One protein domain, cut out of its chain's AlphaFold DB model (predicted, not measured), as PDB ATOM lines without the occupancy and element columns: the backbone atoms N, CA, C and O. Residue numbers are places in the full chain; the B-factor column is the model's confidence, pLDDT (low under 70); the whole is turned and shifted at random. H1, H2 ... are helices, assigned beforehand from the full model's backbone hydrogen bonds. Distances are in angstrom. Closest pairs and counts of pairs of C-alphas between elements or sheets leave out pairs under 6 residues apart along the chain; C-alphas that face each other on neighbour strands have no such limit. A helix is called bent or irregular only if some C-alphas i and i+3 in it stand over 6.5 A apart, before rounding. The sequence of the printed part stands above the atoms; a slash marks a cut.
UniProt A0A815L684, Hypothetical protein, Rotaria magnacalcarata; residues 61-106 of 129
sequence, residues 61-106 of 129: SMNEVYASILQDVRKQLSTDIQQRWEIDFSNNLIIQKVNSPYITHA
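AT A GLANCE: This is residues 61 to 106 of the 129 residues of the protein "Hypothetical protein" of Rotaria magnacalcarata (UniProt A0A815L684). The model is a flattened, open U of helices: H1 makes one arm, H3 makes the other and runs back beside H1 in nearly the opposite direction, and the short H2 lies in the bend between them. A small helix, H4, follows at the far end of H3, and the contacts between the parts are few. The printed part has 46 residues with four named helices, in the order H1, H2, H3, H4, and no named strand; the class is all helix. The whole is loose, with a radius of gyration of the C-alphas of 12.2 A, and it is only just flat, spanning 37 by 19 by 8 A.

HOW THE PARTS SIT: H1, residues 62 to 76, is the longest helix and touches no helix. It is near H3, residues 87 to 98: no pair of their C-alphas is within 8 A, but 6 pairs are within 10 A. H2, residues 79 to 84, is close to H1 but not clearly touching, with 1 pair of C-alphas within 8 A, the closest being those of Arg 74 and Gln 82 at 7.8 A. H1 and H2 run opposite ways at a steep tilt of 69.7 degrees, only just short of about perpendicular. H2 and H3 meet only through their link. H4, residues 101 to 104, is close to H3 but not clearly touching; the closest C-alphas, of Lys 97 and Ile 103, are 7.3 A apart. H4 is apart from H1 and from H2. In H1, H2 and H3 every O i to N i+4 pair is within hydrogen-bond range, while H4 is too short for such a pair and its one O i to N i+3 pair is not within range.

IN THESE COORDINATES: H1 begins at Met 62, with its C-alpha at (48.098, -23.352, 125.220), and measures 21.2 A from first to last C-alpha, ending at Gln 76. H3, from Ile 87 with its C-alpha at (31.847, -7.081, 130.307) to Val 98, measures 16.8 A. H2 runs from Thr 79 to Arg 84 over 8.5 A. H4 runs from Pro 101 over 5.1 A to Thr 104, whose C-alpha is at (48.398, -13.884, 113.984). No helix is bent or irregular.

THE WHOLE: The two C-alphas farthest apart are those of Asp 80 and His 105, at 37.1 A, while those of Ser 61 and Ala 106, the first and last printed, are 12.2 A apart. Residues 75 to 81, of which 79 to 81 belong to H2, stand free. The links from H1 to H2, H2 to H3 and H3 to H4 are tight, with 2 residues in each. The printed part has no cut. The mean pLDDT of the printed part is 72.9, and 17 residues, 61 to 64 and 86 to 98, are under 70.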
ATOM      1  N   SER A  61      48.487 -25.170 121.422       67.50
ATOM      2  CA  SER A  61      47.172 -25.362 122.065       67.50
ATOM      3  C   SER A  61      47.022 -24.619 123.397       67.50
ATOM      4  O   SER A  61      45.915 -24.420 123.886       67.50
ATOM      5  N   MET A  62      48.121 -24.141 123.987       66.69
ATOM      6  CA  MET A  62      48.098 -23.352 125.220       66.69
ATOM      7  C   MET A  62      47.256 -22.073 125.102       66.69
ATOM      8  O   MET A  62      46.700 -21.624 126.102       66.69
ATOM      9  N   ASN A  63      47.104 -21.512 123.898       66.31
ATOM     10  CA  ASN A  63      46.215 -20.368 123.676       66.31
ATOM     11  C   ASN A  63      44.738 -20.732 123.914       66.31
ATOM     12  O   ASN A  63      43.989 -19.930 124.469       66.31
ATOM     13  N   GLU A  64      44.336 -21.950 123.551       66.88
ATOM     14  CA  GLU A  64      42.979 -22.467 123.760       66.88
ATOM     15  C   GLU A  64      42.730 -22.740 125.249       66.88
ATOM     16  O   GLU A  64      41.699 -22.343 125.792       66.88
ATOM     17  N   VAL A  65      43.724 -23.311 125.942       70.50
ATOM     18  CA  VAL A  65      43.693 -23.520 127.402       70.50
ATOM     19  C   VAL A  65      43.601 -22.188 128.154       70.50
ATOM     20  O   VAL A  65      42.873 -22.058 129.136       70.50
ATOM     21  N   TYR A  66      44.315 -21.159 127.699       70.69
ATOM     22  CA  TYR A  66      44.252 -19.841 128.325       70.69
ATOM     23  C   TYR A  66      42.862 -19.207 128.173       70.69
ATOM     24  O   TYR A  66      42.347 -18.608 129.117       70.69
ATOM     25  N   ALA A  67      42.228 -19.374 127.008       70.00
ATOM     26  CA  ALA A  67      40.871 -18.897 126.779       70.00
ATOM     27  C   ALA A  67      39.852 -19.591 127.699       70.00
ATOM     28  O   ALA A  67      38.990 -18.912 128.259       70.00
ATOM     29  N   SER A  68      39.972 -20.908 127.910       73.38
ATOM     30  CA  SER A  68      39.073 -21.637 128.814       73.38
ATOM     31  C   SER A  68      39.257 -21.214 130.274       73.38
ATOM     32  O   SER A  68      38.273 -20.937 130.954       73.38
ATOM     33  N   ILE A  69      40.502 -21.046 130.737       75.94
ATOM     34  CA  ILE A  69      40.796 -20.570 132.101       75.94
ATOM     35  C   ILE A  69      40.179 -19.188 132.345       75.94
ATOM     36  O   ILE A  69      39.573 -18.957 133.389       75.94
ATOM     37  N   LEU A  70      40.292 -18.265 131.385       73.12
ATOM     38  CA  LEU A  70      39.687 -16.938 131.515       73.12
ATOM     39  C   LEU A  70      38.156 -16.997 131.600       73.12
ATOM     40  O   LEU A  70      37.556 -16.242 132.367       73.12
ATOM     41  N   GLN A  71      37.519 -17.891 130.839       75.31
ATOM     42  CA  GLN A  71      36.072 -18.099 130.926       75.31
ATOM     43  C   GLN A  71      35.655 -18.660 132.290       75.31
ATOM     44  O   GLN A  71      34.628 -18.246 132.827       75.31
ATOM     45  N   ASP A  72      36.445 -19.561 132.867       81.19
ATOM     46  CA  ASP A  72      36.144 -20.154 134.169       81.19
ATOM     47  C   ASP A  72      36.352 -19.165 135.316       81.19
ATOM     48  O   ASP A  72      35.478 -19.041 136.174       81.19
ATOM     49  N   VAL A  73      37.437 -18.381 135.286       78.81
ATOM     50  CA  VAL A  73      37.649 -17.273 136.232       78.81
ATOM     51  C   VAL A  73      36.473 -16.303 136.172       78.81
ATOM     52  O   VAL A  73      35.933 -15.933 137.211       78.81
ATOM     53  N   ARG A  74      36.002 -15.952 134.969       71.44
ATOM     54  CA  ARG A  74      34.846 -15.062 134.790       71.44
ATOM     55  C   ARG A  74      33.582 -15.592 135.469       71.44
ATOM     56  O   ARG A  74      32.882 -14.810 136.102       71.44
ATOM     57  N   LYS A  75      33.288 -16.891 135.354       79.12
ATOM     58  CA  LYS A  75      32.104 -17.508 135.989       79.12
ATOM     59  C   LYS A  75      32.161 -17.471 137.518       79.12
ATOM     60  O   LYS A  75      31.116 -17.532 138.154       79.12
ATOM     61  N   GLN A  76      33.360 -17.389 138.092       83.69
ATOM     62  CA  GLN A  76      33.580 -17.375 139.539       83.69
ATOM     63  C   GLN A  76      33.577 -15.963 140.145       83.69
ATOM     64  O   GLN A  76      33.555 -15.830 141.367       83.69
ATOM     65  N   LEU A  77      33.596 -14.906 139.326       81.81
ATOM     66  CA  LEU A  77      33.553 -13.527 139.814       81.81
ATOM     67  C   LEU A  77      32.153 -13.165 140.315       81.81
ATOM     68  O   LEU A  77      31.149 -13.535 139.706       81.81
ATOM     69  N   SER A  78      32.084 -12.383 141.390       84.31
ATOM     70  CA  SER A  78      30.828 -11.848 141.910       84.31
ATOM     71  C   SER A  78      30.200 -10.832 140.946       84.31
ATOM     72  O   SER A  78      30.875 -10.219 140.112       84.31
ATOM     73  N   THR A  79      28.881 -10.658 141.033       81.44
ATOM     74  CA  THR A  79      28.112  -9.804 140.114       81.44
ATOM     75  C   THR A  79      28.544  -8.340 140.161       81.44
ATOM     76  O   THR A  79      28.583  -7.689 139.120       81.44
ATOM     77  N   ASP A  80      28.934  -7.837 141.330       84.44
ATOM     78  CA  ASP A  80      29.460  -6.484 141.521       84.44
ATOM     79  C   ASP A  80      30.792  -6.272 140.790       84.44
ATOM     80  O   ASP A  80      30.976  -5.240 140.144       84.44
ATOM     81  N   ILE A  81      31.698  -7.258 140.798       79.31
ATOM     82  CA  ILE A  81      32.973  -7.179 140.069       79.31
ATOM     83  C   ILE A  81      32.730  -7.251 138.560       79.31
ATOM     84  O   ILE A  81      33.330  -6.484 137.806       79.31
ATOM     85  N   GLN A  82      31.829  -8.129 138.115       75.69
ATOM     86  CA  GLN A  82      31.479  -8.247 136.697       75.69
ATOM     87  C   GLN A  82      30.859  -6.956 136.142       75.69
ATOM     88  O   GLN A  82      31.155  -6.572 135.011       75.69
ATOM     89  N   GLN A  83      30.023  -6.281 136.934       78.38
ATOM     90  CA  GLN A  83      29.422  -4.999 136.562       78.38
ATOM     91  C   GLN A  83      30.437  -3.854 136.621       78.38
ATOM     92  O   GLN A  83      30.458  -3.012 135.730       78.38
ATOM     93  N   ARG A  84      31.302  -3.833 137.642       78.31
ATOM     94  CA  ARG A  84      32.261  -2.744 137.865       78.31
ATOM     95  C   ARG A  84      33.395  -2.691 136.847       78.31
ATOM     96  O   ARG A  84      33.859  -1.602 136.537       78.31
ATOM     97  N   TRP A  85      33.855  -3.840 136.360       70.75
ATOM     98  CA  TRP A  85      34.952  -3.915 135.387       70.75
ATOM     99  C   TRP A  85      34.485  -4.031 133.937       70.75
ATOM    100  O   TRP A  85      35.326  -4.225 133.068       70.75
ATOM    101  N   GLU A  86      33.176  -3.886 133.703       62.56
ATOM    102  CA  GLU A  86      32.484  -3.934 132.414       62.56
ATOM    103  C   GLU A  86      32.803  -5.171 131.552       62.56
ATOM    104  O   GLU A  86      33.918  -5.432 131.096       62.56
ATOM    105  N   ILE A  87      31.763  -5.936 131.226       61.41
ATOM    106  CA  ILE A  87      31.847  -7.081 130.307       61.41
ATOM    107  C   ILE A  87      32.452  -6.681 128.947       61.41
ATOM    108  O   ILE A  87      33.155  -7.486 128.329       61.41
ATOM    109  N   ASP A  88      32.251  -5.432 128.525       62.69
ATOM    110  CA  ASP A  88      32.809  -4.877 127.294       62.69
ATOM    111  C   ASP A  88      34.327  -4.728 127.345       62.69
ATOM    112  O   ASP A  88      34.983  -4.988 126.339       62.69
ATOM    113  N   PHE A  89      34.922  -4.416 128.502       63.84
ATOM    114  CA  PHE A  89      36.377  -4.417 128.656       63.84
ATOM    115  C   PHE A  89      36.926  -5.821 128.389       63.84
ATOM    116  O   PHE A  89      37.761  -6.008 127.511       63.84
ATOM    117  N   SER A  90      36.380  -6.843 129.052       63.56
ATOM    118  CA  SER A  90      36.835  -8.232 128.874       63.56
ATOM    119  C   SER A  90      36.631  -8.755 127.447       63.56
ATOM    120  O   SER A  90      37.521  -9.404 126.894       63.56
ATOM    121  N   ASN A  91      35.488  -8.462 126.823       65.31
ATOM    122  CA  ASN A  91      35.206  -8.887 125.451       65.31
ATOM    123  C   ASN A  91      36.107  -8.162 124.437       65.31
ATOM    124  O   ASN A  91      36.675  -8.808 123.554       65.31
ATOM    125  N   ASN A  92      36.314  -6.850 124.598       67.31
ATOM    126  CA  ASN A  92      37.239  -6.085 123.761       67.31
ATOM    127  C   ASN A  92      38.681  -6.568 123.922       67.31
ATOM    128  O   ASN A  92      39.401  -6.664 122.932       67.31
ATOM    129  N   LEU A  93      39.101  -6.941 125.133       68.69
ATOM    130  CA  LEU A  93      40.430  -7.502 125.372       68.69
ATOM    131  C   LEU A  93      40.641  -8.838 124.655       68.69
ATOM    132  O   LEU A  93      41.704  -9.053 124.073       68.69
ATOM    133  N   ILE A  94      39.645  -9.727 124.669       66.56
ATOM    134  CA  ILE A  94      39.719 -11.002 123.942       66.56
ATOM    135  C   ILE A  94      39.830 -10.737 122.437       66.56
ATOM    136  O   ILE A  94      40.728 -11.277 121.791       66.56
ATOM    137  N   ILE A  95      38.983  -9.859 121.891       66.62
ATOM    138  CA  ILE A  95      38.988  -9.505 120.462       66.62
ATOM    139  C   ILE A  95      40.329  -8.878 120.058       66.62
ATOM    140  O   ILE A  95      40.921  -9.281 119.057       66.62
ATOM    141  N   GLN A  96      40.850  -7.936 120.848       69.94
ATOM    142  CA  GLN A  96      42.150  -7.309 120.597       69.94
ATOM    143  C   GLN A  96      43.297  -8.319 120.658       69.94
ATOM    144  O   GLN A  96      44.214  -8.257 119.841       69.94
ATOM    145  N   LYS A  97      43.262  -9.264 121.604       69.69
ATOM    146  CA  LYS A  97      44.332 -10.253 121.781       69.69
ATOM    147  C   LYS A  97      44.340 -11.292 120.661       69.69
ATOM    148  O   LYS A  97      45.410 -11.590 120.139       69.69
ATOM    149  N   VAL A  98      43.172 -11.797 120.255       68.31
ATOM    150  CA  VAL A  98      43.037 -12.771 119.153       68.31
ATOM    151  C   VAL A  98      43.434 -12.151 117.811       68.31
ATOM    152  O   VAL A  98      44.125 -12.793 117.025       68.31
ATOM    153  N   ASN A  99      43.074 -10.887 117.579       70.62
ATOM    154  CA  ASN A  99      43.411 -10.173 116.343       70.62
ATOM    155  C   ASN A  99      44.781  -9.476 116.389       70.62
ATOM    156  O   ASN A  99      45.168  -8.809 115.429       70.62
ATOM    157  N   SER A 100      45.524  -9.608 117.491       75.81
ATOM    158  CA  SER A 100      46.831  -8.976 117.631       75.81
ATOM    159  C   SER A 100      47.816  -9.549 116.607       75.81
ATOM    160  O   SER A 100      47.896 -10.776 116.468       75.81
ATOM    161  N   PRO A 101      48.652  -8.703 115.966       76.06
ATOM    162  CA  PRO A 101      49.771  -9.151 115.140       76.06
ATOM    163  C   PRO A 101      50.647 -10.192 115.841       76.06
ATOM    164  O   PRO A 101      51.173 -11.087 115.189       76.06
ATOM    165  N   TYR A 102      50.750 -10.102 117.172       73.62
ATOM    166  CA  TYR A 102      51.522 -11.018 118.005       73.62
ATOM    167  C   TYR A 102      51.012 -12.463 117.915       73.62
ATOM    168  O   TYR A 102      51.811 -13.384 117.858       73.62
ATOM    169  N   ILE A 103      49.692 -12.674 117.866       75.44
ATOM    170  CA  ILE A 103      49.094 -14.013 117.771       75.44
ATOM    171  C   ILE A 103      48.958 -14.455 116.311       75.44
ATOM    172  O   ILE A 103      49.214 -15.615 115.992       75.44
ATOM    173  N   THR A 104      48.598 -13.544 115.404       76.19
ATOM    174  CA  THR A 104      48.398 -13.884 113.984       76.19
ATOM    175  C   THR A 104      49.703 -14.247 113.273       76.19
ATOM    176  O   THR A 104      49.709 -15.145 112.431       76.19
ATOM    177  N   HIS A 105      50.820 -13.629 113.665       82.12
ATOM    178  CA  HIS A 105      52.162 -13.929 113.154       82.12
ATOM    179  C   HIS A 105      52.949 -14.869 114.078       82.12
ATOM    180  O   HIS A 105      54.176 -14.900 114.023       82.12
ATOM    181  N   ALA A 106      52.258 -15.626 114.936       82.81
ATOM    182  CA  ALA A 106      52.904 -16.584 115.819       82.81
ATOM    183  C   ALA A 106      53.708 -17.627 115.021       82.81
ATOM    184  O   ALA A 106      53.240 -18.172 114.012       82.81
TER     185      ALA A 106